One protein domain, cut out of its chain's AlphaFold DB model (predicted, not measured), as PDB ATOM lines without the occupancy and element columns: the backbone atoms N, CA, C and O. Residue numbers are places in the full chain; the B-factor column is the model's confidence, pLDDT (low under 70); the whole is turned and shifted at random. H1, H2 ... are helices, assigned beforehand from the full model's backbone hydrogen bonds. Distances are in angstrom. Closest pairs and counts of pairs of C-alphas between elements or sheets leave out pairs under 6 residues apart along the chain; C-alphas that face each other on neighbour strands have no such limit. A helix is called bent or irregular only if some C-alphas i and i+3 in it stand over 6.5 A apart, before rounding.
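This is residues 13 to 58 and 72 to 129 of the 234 residues of the protein "Dimer_Tnp_hAT domain-containing protein" of Phytophthora fragariae (UniProt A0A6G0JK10). One very long helix, H1, runs past a small cluster of three short helices, with H2 and H4 packed on a stretch near its middle and H3 packed on H4. Both end parts of H1, residues 13 to 24 and 41 to 54, stick out past the cluster and make the length of the whole, while H3 and H4 form a helical hairpin. The printed part has 104 residues with four named helices, in the order H1, H2, H3, H4, and no named strand; the class is all helix. The whole is loose, with a radius of gyration of the C-alphas of 17.8 A, and elongated, spanning 61 by 40 by 26 A.

H1, residues 13 to 54, touches H2, residues 72 to 86, with its residues 29 to 37 alone; the closest C-alphas are those of Leu 32 and Ala 77, 5.9 A apart. These two run opposite ways at a steep tilt of 50 degrees. H1 touches H4, residues 119 to 128, with residues 31 to 35 alone; the closest C-alphas, of Leu 32 and Ala 122, are 5.8 A apart, and the lines are about perpendicular at 76 degrees. H2 and H4 are close but not clearly touching, with the closest C-alphas, of Glu 80 and Ile 119, 7.3 A apart. H3, residues 103 to 112, and H4 touch as a helical hairpin, opposite ways at a shallow tilt of 32 degrees, only just short of steep; the closest C-alphas are those of Trp 107 and Pro 120, 5.1 A apart. H3 is apart from H1 and from H2. In H2, H3 and H4 every O i to N i+4 pair is within hydrogen-bond range; in H1 35 of 38 are.

H1 begins at C-alpha 13, (-44.212, 60.397, 12.657), and is 59.3 A long. It has a kink of 31 degrees near residue 48, and is neither bent nor irregular, but only just: C-alphas 35 and 38 are 6.1 A apart. H2 is 21.4 A long and begins at C-alpha 72, (-26.481, 30.970, 23.905). H3 is 14.4 A long. H4 is 14.1 A long and ends at C-alpha 128, (-46.754, 40.622, 38.964).

The two C-alphas farthest apart are those of Ala 13 and Leu 56, 63.8 A. Residues 13 to 24, and residues 41 to 58, of which 41 to 54 belong to H1, stand free; the body without them spans 42 by 26 by 22 A. Residues 59 to 71 are not printed, and C-alphas 58 and 72 are 24.9 A apart across this cut. The link from H2 to H3, residues 87 to 102, is long, and that from H3 to H4 is short. Mean pLDDT of the printed part is 83.2; residues 39 to 40 and 42 to 58 are under 70.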
ATOM      1  N   ALA A  13     -43.336  61.274  11.878       81.19
ATOM      2  CA  ALA A  13     -44.212  60.397  12.657       81.19
ATOM      3  C   ALA A  13     -43.817  58.918  12.513       81.19
ATOM      4  O   ALA A  13     -43.793  58.192  13.505       81.19
ATOM      5  N   VAL A  14     -43.468  58.489  11.298       85.06
ATOM      6  CA  VAL A  14     -43.004  57.122  11.015       85.06
ATOM      7  C   VAL A  14     -41.662  56.835  11.692       85.06
ATOM      8  O   VAL A  14     -41.482  55.756  12.252       85.06
ATOM      9  N   GLU A  15     -40.744  57.799  11.682       89.38
ATOM     10  CA  GLU A  15     -39.439  57.686  12.339       89.38
ATOM     11  C   GLU A  15     -39.582  57.536  13.859       89.38
ATOM     12  O   GLU A  15     -39.109  56.550  14.420       89.38
ATOM     13  N   ARG A  16     -40.381  58.397  14.507       87.19
ATOM     14  CA  ARG A  16     -40.693  58.257  15.941       87.19
ATOM     15  C   ARG A  16     -41.354  56.924  16.283       87.19
ATOM     16  O   ARG A  16     -41.059  56.332  17.315       87.19
ATOM     17  N   LEU A  17     -42.261  56.432  15.435       87.62
ATOM     18  CA  LEU A  17     -42.892  55.129  15.656       87.62
ATOM     19  C   LEU A  17     -41.861  53.994  15.609       87.62
ATOM     20  O   LEU A  17     -41.966  53.047  16.387       87.62
ATOM     21  N   ARG A  18     -40.874  54.083  14.710       90.56
ATOM     22  CA  ARG A  18     -39.773  53.120  14.630       90.56
ATOM     23  C   ARG A  18     -38.920  53.161  15.895       90.56
ATOM     24  O   ARG A  18     -38.739  52.120  16.509       90.56
ATOM     25  N   GLU A  19     -38.513  54.347  16.342       92.88
ATOM     26  CA  GLU A  19     -37.735  54.518  17.578       92.88
ATOM     27  C   GLU A  19     -38.446  53.924  18.800       92.88
ATOM     28  O   GLU A  19     -37.838  53.219  19.607       92.88
ATOM     29  N   VAL A  20     -39.756  54.163  18.926       91.25
ATOM     30  CA  VAL A  20     -40.566  53.595  20.012       91.25
ATOM     31  C   VAL A  20     -40.599  52.070  19.927       91.25
ATOM     32  O   VAL A  20     -40.404  51.402  20.942       91.25
ATOM     33  N   LYS A  21     -40.811  51.503  18.734       89.75
ATOM     34  CA  LYS A  21     -40.802  50.045  18.533       89.75
ATOM     35  C   LYS A  21     -39.447  49.431  18.878       89.75
ATOM     36  O   LYS A  21     -39.411  48.434  19.598       89.75
ATOM     37  N   ASP A  22     -38.356  50.049  18.439       91.81
ATOM     38  CA  ASP A  22     -36.995  49.588  18.718       91.81
ATOM     39  C   ASP A  22     -36.697  49.645  20.220       91.81
ATOM     40  O   ASP A  22     -36.122  48.712  20.789       91.81
ATOM     41  N   LYS A  23     -37.168  50.696  20.902       93.06
ATOM     42  CA  LYS A  23     -37.014  50.824  22.352       93.06
ATOM     43  C   LYS A  23     -37.823  49.782  23.119       93.06
ATOM     44  O   LYS A  23     -37.298  49.189  24.061       93.06
ATOM     45  N   ILE A  24     -39.069  49.527  22.713       90.06
ATOM     46  CA  ILE A  24     -39.907  48.471  23.300       90.06
ATOM     47  C   ILE A  24     -39.222  47.117  23.128       90.06
ATOM     48  O   ILE A  24     -39.062  46.386  24.103       90.06
ATOM     49  N   ARG A  25     -38.753  46.810  21.914       92.19
ATOM     50  CA  ARG A  25     -38.035  45.567  21.626       92.19
ATOM     51  C   ARG A  25     -36.788  45.423  22.498       92.19
ATOM     52  O   ARG A  25     -36.592  44.375  23.106       92.19
ATOM     53  N   SER A  26     -35.978  46.475  22.610       92.81
ATOM     54  CA  SER A  26     -34.781  46.488  23.460       92.81
ATOM     55  C   SER A  26     -35.110  46.208  24.931       92.81
ATOM     56  O   SER A  26     -34.449  45.380  25.558       92.81
ATOM     57  N   ASN A  27     -36.163  46.832  25.468       92.25
ATOM     58  CA  ASN A  27     -36.599  46.609  26.848       92.25
ATOM     59  C   ASN A  27     -37.100  45.170  27.069       92.25
ATOM     60  O   ASN A  27     -36.784  44.560  28.090       92.25
ATOM     61  N   LEU A  28     -37.852  44.613  26.112       91.19
ATOM     62  CA  LEU A  28     -38.321  43.226  26.175       91.19
ATOM     63  C   LEU A  28     -37.153  42.237  26.141       91.19
ATOM     64  O   LEU A  28     -37.109  41.327  26.963       91.19
ATOM     65  N   LEU A  29     -36.172  42.441  25.257       91.75
ATOM     66  CA  LEU A  29     -34.969  41.605  25.207       91.75
ATOM     67  C   LEU A  29     -34.181  41.660  26.515       91.75
ATOM     68  O   LEU A  29     -33.739  40.623  27.003       91.75
ATOM     69  N   TYR A  30     -34.036  42.846  27.105       91.19
ATOM     70  CA  TYR A  30     -33.383  42.992  28.402       91.19
ATOM     71  C   TYR A  30     -34.102  42.188  29.495       91.19
ATOM     72  O   TYR A  30     -33.459  41.455  30.251       91.19
ATOM     73  N   LEU A  31     -35.436  42.267  29.547       90.19
ATOM     74  CA  LEU A  31     -36.241  41.495  30.494       90.19
ATOM     75  C   LEU A  31     -36.078  39.982  30.274       90.19
ATOM     76  O   LEU A  31     -35.854  39.248  31.232       90.19
ATOM     77  N   LEU A  32     -36.142  39.518  29.023       90.12
ATOM     78  CA  LEU A  32     -35.992  38.099  28.684       90.12
ATOM     79  C   LEU A  32     -34.624  37.555  29.098       90.12
ATOM     80  O   LEU A  32     -34.550  36.486  29.703       90.12
ATOM     81  N   LYS A  33     -33.553  38.308  28.833       88.50
ATOM     82  CA  LYS A  33     -32.185  37.949  29.235       88.50
ATOM     83  C   LYS A  33     -32.053  37.885  30.758       88.50
ATOM     84  O   LYS A  33     -31.544  36.898  31.284       88.50
ATOM     85  N   SER A  34     -32.618  38.867  31.463       87.12
ATOM     86  CA  SER A  34     -32.627  38.919  32.934       87.12
ATOM     87  C   SER A  34     -33.375  37.739  33.569       87.12
ATOM     88  O   SER A  34     -33.010  37.276  34.644       87.12
ATOM     89  N   VAL A  35     -34.423  37.236  32.912       85.62
ATOM     90  CA  VAL A  35     -35.199  36.071  33.374       85.62
ATOM     91  C   VAL A  35     -34.524  34.749  33.003       85.62
ATOM     92  O   VAL A  35     -34.672  33.759  33.716       85.62
ATOM     93  N   ALA A  36     -33.757  34.711  31.916       83.00
ATOM     94  CA  ALA A  36     -33.081  33.503  31.466       83.00
ATOM     95  C   ALA A  36     -31.923  33.076  32.385       83.00
ATOM     96  O   ALA A  36     -31.746  31.886  32.635       83.00
ATOM     97  N   GLU A  37     -31.162  34.023  32.938       76.19
ATOM     98  CA  GLU A  37     -30.057  33.729  33.863       76.19
ATOM     99  C   GLU A  37     -30.467  32.896  35.097       76.19
ATOM    100  O   GLU A  37     -29.862  31.840  35.324       76.19
ATOM    101  N   PRO A  38     -31.493  33.286  35.886       74.25
ATOM    102  CA  PRO A  38     -31.931  32.501  37.037       74.25
ATOM    103  C   PRO A  38     -32.550  31.158  36.638       74.25
ATOM    104  O   PRO A  38     -32.459  30.197  37.399       74.25
ATOM    105  N   LEU A  39     -33.133  31.049  35.441       69.19
ATOM    106  CA  LEU A  39     -33.673  29.784  34.940       69.19
ATOM    107  C   LEU A  39     -32.585  28.774  34.623       69.19
ATOM    108  O   LEU A  39     -32.677  27.627  35.042       69.19
ATOM    109  N   GLU A  40     -31.530  29.208  33.947       69.88
ATOM    110  CA  GLU A  40     -30.379  28.357  33.662       69.88
ATOM    111  C   GLU A  40     -29.629  27.994  34.955       69.88
ATOM    112  O   GLU A  40     -29.064  26.907  35.060       69.88
ATOM    113  N   ALA A  41     -29.623  28.871  35.966       70.56
ATOM    114  CA  ALA A  41     -29.095  28.548  37.293       70.56
ATOM    115  C   ALA A  41     -29.950  27.491  38.016       70.56
ATOM    116  O   ALA A  41     -29.401  26.537  38.568       70.56
ATOM    117  N   ALA A  42     -31.279  27.617  37.962       65.00
ATOM    118  CA  ALA A  42     -32.209  26.650  38.540       65.00
ATOM    119  C   ALA A  42     -32.155  25.287  37.824       65.00
ATOM    120  O   ALA A  42     -32.093  24.254  38.491       65.00
ATOM    121  N   GLU A  43     -32.093  25.273  36.488       63.75
ATOM    122  CA  GLU A  43     -31.903  24.055  35.686       63.75
ATOM    123  C   GLU A  43     -30.549  23.402  36.007       63.75
ATOM    124  O   GLU A  43     -30.505  22.210  36.293       63.75
ATOM    125  N   LYS A  44     -29.453  24.169  36.115       60.53
ATOM    126  CA  LYS A  44     -28.143  23.640  36.555       60.53
ATOM    127  C   LYS A  44     -28.161  23.080  37.975       60.53
ATOM    128  O   LYS A  44     -27.388  22.172  38.274       60.53
ATOM    129  N   GLN A  45     -28.986  23.623  38.868       58.53
ATOM    130  CA  GLN A  45     -29.097  23.144  40.244       58.53
ATOM    131  C   GLN A  45     -29.908  21.843  40.330       58.53
ATOM    132  O   GLN A  45     -29.517  20.937  41.070       58.53
ATOM    133  N   ALA A  46     -30.959  21.712  39.517       57.53
ATOM    134  CA  ALA A  46     -31.682  20.456  39.314       57.53
ATOM    135  C   ALA A  46     -30.785  19.397  38.644       57.53
ATOM    136  O   ALA A  46     -30.657  18.280  39.150       57.53
ATOM    137  N   ASP A  47     -30.054  19.780  37.595       55.03
ATOM    138  CA  ASP A  47     -29.080  18.925  36.921       55.03
ATOM    139  C   ASP A  47     -27.927  18.549  37.845       55.03
ATOM    140  O   ASP A  47     -27.451  17.432  37.762       55.03
ATOM    141  N   SER A  48     -27.472  19.408  38.759       54.78
ATOM    142  CA  SER A  48     -26.422  19.097  39.743       54.78
ATOM    143  C   SER A  48     -26.823  17.958  40.689       54.78
ATOM    144  O   SER A  48     -25.989  17.109  41.024       54.78
ATOM    145  N   ALA A  49     -28.098  17.892  41.085       55.66
ATOM    146  CA  ALA A  49     -28.623  16.793  41.892       55.66
ATOM    147  C   ALA A  49     -28.621  15.464  41.112       55.66
ATOM    148  O   ALA A  49     -28.189  14.443  41.645       55.66
ATOM    149  N   VAL A  50     -28.985  15.500  39.826       53.09
ATOM    150  CA  VAL A  50     -28.920  14.346  38.905       53.09
ATOM    151  C   VAL A  50     -27.465  13.990  38.552       53.09
ATOM    152  O   VAL A  50     -27.070  12.828  38.548       53.09
ATOM    153  N   THR A  51     -26.607  14.994  38.376       51.50
ATOM    154  CA  THR A  51     -25.182  14.865  38.053       51.50
ATOM    155  C   THR A  51     -24.422  14.250  39.217       51.50
ATOM    156  O   THR A  51     -23.458  13.535  38.979       51.50
ATOM    157  N   ARG A  52     -24.823  14.460  40.482       55.25
ATOM    158  CA  ARG A  52     -24.223  13.751  41.630       55.25
ATOM    159  C   ARG A  52     -24.352  12.229  41.509       55.25
ATOM    160  O   ARG A  52     -23.418  11.546  41.920       55.25
ATOM    161  N   LEU A  53     -25.430  11.723  40.904       52.81
ATOM    162  CA  LEU A  53     -25.604  10.298  40.606       52.81
ATOM    163  C   LEU A  53     -24.727   9.871  39.412       52.81
ATOM    164  O   LEU A  53     -23.980   8.903  39.519       52.81
ATOM    165  N   SER A  54     -24.692  10.654  38.331       56.16
ATOM    166  CA  SER A  54     -23.881  10.366  37.126       56.16
ATOM    167  C   SER A  54     -22.365  10.602  37.292       56.16
ATOM    168  O   SER A  54     -21.550  10.118  36.508       56.16
ATOM    169  N   ARG A  55     -21.933  11.345  38.323       52.34
ATOM    170  CA  ARG A  55     -20.518  11.678  38.608       52.34
ATOM    171  C   ARG A  55     -19.698  10.463  39.038       52.34
ATOM    172  O   ARG A  55     -18.472  10.552  39.034       52.34
ATOM    173  N   LEU A  56     -20.342   9.361  39.422       54.28
ATOM    174  CA  LEU A  56     -19.664   8.091  39.670       54.28
ATOM    175  C   LEU A  56     -19.234   7.429  38.348       54.28
ATOM    176  O   LEU A  56     -18.110   6.945  38.246       54.28
ATOM    177  N   GLU A  57     -20.079   7.511  37.318       54.88
ATOM    178  CA  GLU A  57     -19.848   6.946  35.980       54.88
ATOM    179  C   GLU A  57     -18.885   7.813  35.148       54.88
ATOM    180  O   GLU A  57     -18.000   7.307  34.460       54.88
ATOM    181  N   ALA A  58     -18.965   9.142  35.283       57.16
ATOM    182  CA  ALA A  58     -18.138  10.087  34.526       57.16
ATOM    183  C   ALA A  58     -16.650  10.134  34.942       57.16
ATOM    184  O   ALA A  58     -15.852  10.772  34.254       57.16
ATOM    185  N   ARG A  72     -25.332  31.832  24.214       71.06
ATOM    186  CA  ARG A  72     -26.481  30.970  23.905       71.06
ATOM    187  C   ARG A  72     -27.787  31.522  24.466       71.06
ATOM    188  O   ARG A  72     -28.817  31.374  23.818       71.06
ATOM    189  N   VAL A  73     -27.736  32.138  25.646       72.50
ATOM    190  CA  VAL A  73     -28.907  32.721  26.313       72.50
ATOM    191  C   VAL A  73     -29.398  33.946  25.550       72.50
ATOM    192  O   VAL A  73     -30.590  34.048  25.265       72.50
ATOM    193  N   ASP A  74     -28.467  34.808  25.138       76.62
ATOM    194  CA  ASP A  74     -28.762  35.981  24.314       76.62
ATOM    195  C   ASP A  74     -29.491  35.601  23.025       76.62
ATOM    196  O   ASP A  74     -30.565  36.126  22.736       76.62
ATOM    197  N   ARG A  75     -28.939  34.624  22.296       82.56
ATOM    198  CA  ARG A  75     -29.494  34.178  21.017       82.56
ATOM    199  C   ARG A  75     -30.868  33.530  21.177       82.56
ATOM    200  O   ARG A  75     -31.756  33.770  20.375       82.56
ATOM    201  N   ARG A  76     -31.070  32.756  22.248       84.25
ATOM    202  CA  ARG A  76     -32.360  32.115  22.548       84.25
ATOM    203  C   ARG A  76     -33.458  33.136  22.848       84.25
ATOM    204  O   ARG A  76     -34.588  32.939  22.416       84.25
ATOM    205  N   ALA A  77     -33.136  34.197  23.589       88.50
ATOM    206  CA  ALA A  77     -34.084  35.265  23.899       88.50
ATOM    207  C   ALA A  77     -34.505  36.040  22.640       88.50
ATOM    208  O   ALA A  77     -35.677  36.379  22.497       88.50
ATOM    209  N   GLU A  78     -33.561  36.296  21.733       90.38
ATOM    210  CA  GLU A  78     -33.825  36.940  20.441       90.38
ATOM    211  C   GLU A  78     -34.681  36.048  19.532       90.38
ATOM    212  O   GLU A  78     -35.744  36.485  19.093       90.38
ATOM    213  N   ASP A  79     -34.292  34.778  19.361       90.94
ATOM    214  CA  ASP A  79     -35.019  33.797  18.543       90.94
ATOM    215  C   ASP A  79     -36.473  33.606  19.031       90.94
ATOM    216  O   ASP A  79     -37.401  33.493  18.228       90.94
ATOM    217  N   GLU A  80     -36.691  33.557  20.352       92.50
ATOM    218  CA  GLU A  80     -38.028  33.394  20.935       92.50
ATOM    219  C   GLU A  80     -38.888  34.656  20.750       92.50
ATOM    220  O   GLU A  80     -40.078  34.547  20.448       92.50
ATOM    221  N   LEU A  81     -38.292  35.850  20.882       91.94
ATOM    222  CA  LEU A  81     -38.992  37.119  20.667       91.94
ATOM    223  C   LEU A  81     -39.397  37.306  19.203       91.94
ATOM    224  O   LEU A  81     -40.521  37.732  18.941       91.94
ATOM    225  N   ASP A  82     -38.509  36.985  18.263       92.31
ATOM    226  CA  ASP A  82     -38.807  37.067  16.831       92.31
ATOM    227  C   ASP A  82     -39.912  36.098  16.435       92.31
ATOM    228  O   ASP A  82     -40.879  36.505  15.793       92.31
ATOM    229  N   ARG A  83     -39.845  34.856  16.928       91.50
ATOM    230  CA  ARG A  83     -40.912  33.877  16.715       91.50
ATOM    231  C   ARG A  83     -42.257  34.398  17.206       91.50
ATOM    232  O   ARG A  83     -43.224  34.348  16.457       91.50
ATOM    233  N   TRP A  84     -42.326  34.926  18.428       91.25
ATOM    234  CA  TRP A  84     -43.590  35.420  18.983       91.25
ATOM    235  C   TRP A  84     -44.181  36.592  18.187       91.25
ATOM    236  O   TRP A  84     -45.399  36.703  18.078       91.25
ATOM    237  N   LEU A  85     -43.339  37.467  17.627       89.12
ATOM    238  CA  LEU A  85     -43.801  38.595  16.812       89.12
ATOM    239  C   LEU A  85     -44.390  38.161  15.460       89.12
ATOM    240  O   LEU A  85     -45.178  38.911  14.881       89.12
ATOM    241  N   GLU A  86     -44.009  36.986  14.964       90.50
ATOM    242  CA  GLU A  86     -44.476  36.426  13.690       90.50
ATOM    243  C   GLU A  86     -45.611  35.402  13.861       90.50
ATOM    244  O   GLU A  86     -46.423  35.219  12.952       90.50
ATOM    245  N   ASP A  87     -45.680  34.739  15.014       91.12
ATOM    246  CA  ASP A  87     -46.620  33.656  15.290       91.12
ATOM    247  C   ASP A  87     -48.066  34.187  15.410       91.12
ATOM    248  O   ASP A  87     -48.340  35.067  16.231       91.12
ATOM    249  N   PRO A  88     -49.047  33.650  14.653       86.44
ATOM    250  CA  PRO A  88     -50.453  34.052  14.762       86.44
ATOM    251  C   PRO A  88     -51.136  33.573  16.058       86.44
ATOM    252  O   PRO A  88     -52.368  33.600  16.162       86.44
ATOM    253  N   VAL A  89     -50.375  33.098  17.047       86.94
ATOM    254  CA  VAL A  89     -50.905  32.566  18.298       86.94
ATOM    255  C   VAL A  89     -51.578  33.658  19.131       86.94
ATOM    256  O   VAL A  89     -50.992  34.674  19.503       86.94
ATOM    257  N   GLY A  90     -52.853  33.441  19.446       86.00
ATOM    258  CA  GLY A  90     -53.682  34.400  20.167       86.00
ATOM    259  C   GLY A  90     -54.434  33.787  21.341       86.00
ATOM    260  O   GLY A  90     -54.417  32.572  21.571       86.00
ATOM    261  N   VAL A  91     -55.114  34.661  22.082       90.12
ATOM    262  CA  VAL A  91     -56.057  34.283  23.139       90.12
ATOM    263  C   VAL A  91     -57.198  33.480  22.520       90.12
ATOM    264  O   VAL A  91     -57.830  33.934  21.562       90.12
ATOM    265  N   GLN A  92     -57.471  32.295  23.068       90.38
ATOM    266  CA  GLN A  92     -58.586  31.465  22.625       90.38
ATOM    267  C   GLN A  92     -59.913  32.188  22.848       90.38
ATOM    268  O   GLN A  92     -60.144  32.806  23.891       90.38
ATOM    269  N   ARG A  93     -60.807  32.084  21.866       91.00
ATOM    270  CA  ARG A  93     -62.134  32.697  21.906       91.00
ATOM    271  C   ARG A  93     -63.222  31.642  21.796       91.00
ATOM    272  O   ARG A  93     -63.033  30.597  21.177       91.00
ATOM    273  N   ASN A  94     -64.349  31.937  22.419       91.25
ATOM    274  CA  ASN A  94     -65.581  31.179  22.282       91.25
ATOM    275  C   ASN A  94     -66.253  31.481  20.929       91.25
ATOM    276  O   ASN A  94     -65.846  32.394  20.206       91.25
ATOM    277  N   ALA A  95     -67.303  30.726  20.589       90.94
ATOM    278  CA  ALA A  95     -68.068  30.922  19.351       90.94
ATOM    279  C   ALA A  95     -68.727  32.314  19.256       90.94
ATOM    280  O   ALA A  95     -68.942  32.824  18.162       90.94
ATOM    281  N   ASP A  96     -69.000  32.943  20.399       91.69
ATOM    282  CA  ASP A  96     -69.529  34.305  20.539       91.69
ATOM    283  C   ASP A  96     -68.429  35.391  20.543       91.69
ATOM    284  O   ASP A  96     -68.691  36.546  20.873       91.69
ATOM    285  N   MET A  97     -67.187  35.034  20.192       87.19
ATOM    286  CA  MET A  97     -66.002  35.902  20.186       87.19
ATOM    287  C   MET A  97     -65.542  36.406  21.563       87.19
ATOM    288  O   MET A  97     -64.592  37.199  21.623       87.19
ATOM    289  N   THR A  98     -66.125  35.931  22.667       89.19
ATOM    290  CA  THR A  98     -65.650  36.266  24.019       89.19
ATOM    291  C   THR A  98     -64.336  35.542  24.346       89.19
ATOM    292  O   THR A  98     -64.098  34.440  23.838       89.19
ATOM    293  N   PRO A  99     -63.433  36.135  25.156       90.25
ATOM    294  CA  PRO A  99     -62.215  35.457  25.590       90.25
ATOM    295  C   PRO A  99     -62.567  34.214  26.410       90.25
ATOM    296  O   PRO A  99     -63.241  34.310  27.433       90.25
ATOM    297  N   LYS A 100     -62.092  33.050  25.968       93.31
ATOM    298  CA  LYS A 100     -62.264  31.782  26.689       93.31
ATOM    299  C   LYS A 100     -61.284  31.648  27.856       93.31
ATOM    300  O   LYS A 100     -61.533  30.905  28.799       93.31
ATOM    301  N   GLU A 101     -60.165  32.358  27.777       94.38
ATOM    302  CA  GLU A 101     -59.083  32.330  28.755       94.38
ATOM    303  C   GLU A 101     -58.648  33.756  29.127       94.38
ATOM    304  O   GLU A 101     -58.784  34.696  28.338       94.38
ATOM    305  N   SER A 102     -58.115  33.924  30.337       92.56
ATOM    306  CA  SER A 102     -57.467  35.167  30.762       92.56
ATOM    307  C   SER A 102     -56.076  35.315  30.134       92.56
ATOM    308  O   SER A 102     -55.476  34.342  29.679       92.56
ATOM    309  N   VAL A 103     -55.509  36.525  30.170       91.56
ATOM    310  CA  VAL A 103     -54.144  36.781  29.670       91.56
ATOM    311  C   VAL A 103     -53.118  35.864  30.349       91.56
ATOM    312  O   VAL A 103     -52.255  35.306  29.680       91.56
ATOM    313  N   LEU A 104     -53.232  35.642  31.662       92.06
ATOM    314  CA  LEU A 104     -52.318  34.751  32.384       92.06
ATOM    315  C   LEU A 104     -52.508  33.277  32.002       92.06
ATOM    316  O   LEU A 104     -51.533  32.533  31.950       92.06
ATOM    317  N   GLN A 105     -53.740  32.856  31.707       93.69
ATOM    318  CA  GLN A 105     -54.021  31.500  31.229       93.69
ATOM    319  C   GLN A 105     -53.469  31.269  29.817       93.69
ATOM    320  O   GLN A 105     -52.871  30.223  29.578       93.69
ATOM    321  N   PHE A 106     -53.571  32.265  28.929       93.75
ATOM    322  CA  PHE A 106     -52.936  32.242  27.608       93.75
ATOM    323  C   PHE A 106     -51.425  31.985  27.717       93.75
ATOM    324  O   PHE A 106     -50.902  31.063  27.089       93.75
ATOM    325  N   TRP A 107     -50.726  32.750  28.563       93.06
ATOM    326  CA  TRP A 107     -49.280  32.584  28.749       93.06
ATOM    327  C   TRP A 107     -48.923  31.256  29.408       93.06
ATOM    328  O   TRP A 107     -47.936  30.635  29.020       93.06
ATOM    329  N   LYS A 108     -49.747  30.775  30.346       92.50
ATOM    330  CA  LYS A 108     -49.574  29.449  30.948       92.50
ATOM    331  C   LYS A 108     -49.680  28.334  29.902       92.50
ATOM    332  O   LYS A 108     -48.846  27.440  29.880       92.50
ATOM    333  N   ARG A 109     -50.656  28.415  28.997       93.38
ATOM    334  CA  ARG A 109     -50.829  27.454  27.900       93.38
ATOM    335  C   ARG A 109     -49.646  27.468  26.924       93.38
ATOM    336  O   ARG A 109     -49.256  26.412  26.437       93.38
ATOM    337  N   LEU A 110     -49.076  28.642  26.643       91.75
ATOM    338  CA  LEU A 110     -47.851  28.775  25.840       91.75
ATOM    339  C   LEU A 110     -46.615  28.191  26.538       91.75
ATOM    340  O   LEU A 110     -45.738  27.653  25.874       91.75
ATOM    341  N   GLU A 111     -46.538  28.291  27.866       91.38
ATOM    342  CA  GLU A 111     -45.486  27.637  28.655       91.38
ATOM    343  C   GLU A 111     -45.636  26.106  28.602       91.38
ATOM    344  O   GLU A 111     -44.660  25.387  28.397       91.38
ATOM    345  N   GLU A 112     -46.870  25.607  28.734       91.69
ATOM    346  CA  GLU A 112     -47.198  24.175  28.714       91.69
ATOM    347  C   GLU A 112     -47.005  23.526  27.331       91.69
ATOM    348  O   GLU A 112     -46.722  22.330  27.263       91.69
ATOM    349  N   SER A 113     -47.096  24.282  26.228       88.81
ATOM    350  CA  SER A 113     -46.805  23.753  24.884       88.81
ATOM    351  C   SER A 113     -45.317  23.468  24.655       88.81
ATOM    352  O   SER A 113     -44.973  22.732  23.735       88.81
ATOM    353  N   GLY A 114     -44.429  24.049  25.470       85.25
ATOM    354  CA  GLY A 114     -42.977  23.889  25.366       85.25
ATOM    355  C   GLY A 114     -42.308  24.709  24.256       85.25
ATOM    356  O   GLY A 114     -41.077  24.781  24.221       85.25
ATOM    357  N   GLU A 115     -43.093  25.362  23.396       85.56
ATOM    358  CA  GLU A 115     -42.605  26.201  22.289       85.56
ATOM    359  C   GLU A 115     -41.944  27.495  22.778       85.56
ATOM    360  O   GLU A 115     -40.997  27.988  22.159       85.56
ATOM    361  N   TYR A 116     -42.413  28.017  23.916       90.12
ATOM    362  CA  TYR A 116     -41.933  29.245  24.539       90.12
ATOM    363  C   TYR A 116     -41.476  28.960  25.970       90.12
ATOM    364  O   TYR A 116     -42.244  28.457  26.791       90.12
ATOM    365  N   ARG A 117     -40.215  29.270  26.294       87.06
ATOM    366  CA  ARG A 117     -39.623  28.963  27.612       87.06
ATOM    367  C   ARG A 117     -39.250  30.207  28.401       87.06
ATOM    368  O   ARG A 117     -39.218  30.134  29.630       87.06
ATOM    369  N   LEU A 118     -38.963  31.320  27.729       90.31
ATOM    370  CA  LEU A 118     -38.528  32.570  28.346       90.31
ATOM    371  C   LEU A 118     -39.670  33.584  28.434       90.31
ATOM    372  O   LEU A 118     -39.889  34.159  29.502       90.31
ATOM    373  N   ILE A 119     -40.428  33.774  27.350       92.12
ATOM    374  CA  ILE A 119     -41.469  34.803  27.265       92.12
ATOM    375  C   ILE A 119     -42.566  34.593  28.316       92.12
ATOM    376  O   ILE A 119     -42.812  35.539  29.066       92.12
ATOM    377  N   PRO A 120     -43.180  33.403  28.484       92.81
ATOM    378  CA  PRO A 120     -44.230  33.215  29.485       92.81
ATOM    379  C   PRO A 120     -43.779  33.585  30.902       92.81
ATOM    380  O   PRO A 120     -44.536  34.163  31.681       92.81
ATOM    381  N   LYS A 121     -42.511  33.322  31.227       90.38
ATOM    382  CA  LYS A 121     -41.929  33.622  32.538       90.38
ATOM    383  C   LYS A 121     -41.642  35.106  32.712       90.38
ATOM    384  O   LYS A 121     -41.992  35.669  33.746       90.38
ATOM    385  N   ALA A 122     -41.080  35.755  31.695       91.88
ATOM    386  CA  ALA A 122     -40.895  37.202  31.690       91.88
ATOM    387  C   ALA A 122     -42.227  37.947  31.809       91.88
ATOM    388  O   ALA A 122     -42.345  38.911  32.564       91.88
ATOM    389  N   VAL A 123     -43.256  37.450  31.135       92.06
ATOM    390  CA  VAL A 123     -44.595  38.016  31.203       92.06
ATOM    391  C   VAL A 123     -45.209  37.848  32.594       92.06
ATOM    392  O   VAL A 123     -45.802  38.791  33.112       92.06
ATOM    393  N   ARG A 124     -45.020  36.700  33.255       90.25
ATOM    394  CA  ARG A 124     -45.446  36.520  34.655       90.25
ATOM    395  C   ARG A 124     -44.794  37.534  35.594       90.25
ATOM    396  O   ARG A 124     -45.485  38.056  36.461       90.25
ATOM    397  N   VAL A 125     -43.506  37.834  35.409       89.88
ATOM    398  CA  VAL A 125     -42.816  38.891  36.173       89.88
ATOM    399  C   VAL A 125     -43.437  40.254  35.879       89.88
ATOM    400  O   VAL A 125     -43.741  40.995  36.807       89.88
ATOM    401  N   LEU A 126     -43.686  40.565  34.606       90.69
ATOM    402  CA  LEU A 126     -44.274  41.840  34.204       90.69
ATOM    403  C   LEU A 126     -45.670  42.055  34.811       90.69
ATOM    404  O   LEU A 126     -45.940  43.120  35.354       90.69
ATOM    405  N   PHE A 127     -46.539  41.041  34.763       90.12
ATOM    406  CA  PHE A 127     -47.892  41.115  35.327       90.12
ATOM    407  C   PHE A 127     -47.944  40.987  36.853       90.12
ATOM    408  O   PHE A 127     -48.987  41.270  37.440       90.12
ATOM    409  N   ALA A 128     -46.855  40.575  37.506       88.75
ATOM    410  CA  ALA A 128     -46.754  40.622  38.964       88.75
ATOM    411  C   ALA A 128     -46.556  42.054  39.487       88.75
ATOM    412  O   ALA A 128     -46.760  42.299  40.674       88.75
ATOM    413  N   ILE A 129     -46.174  42.995  38.616       88.69
ATOM    414  CA  ILE A 129     -46.015  44.403  38.967       88.69
ATOM    415  C   ILE A 129     -47.385  45.085  38.841       88.69
ATOM    416  O   ILE A 129     -47.905  45.209  37.727       88.69
TER     417      ILE A 129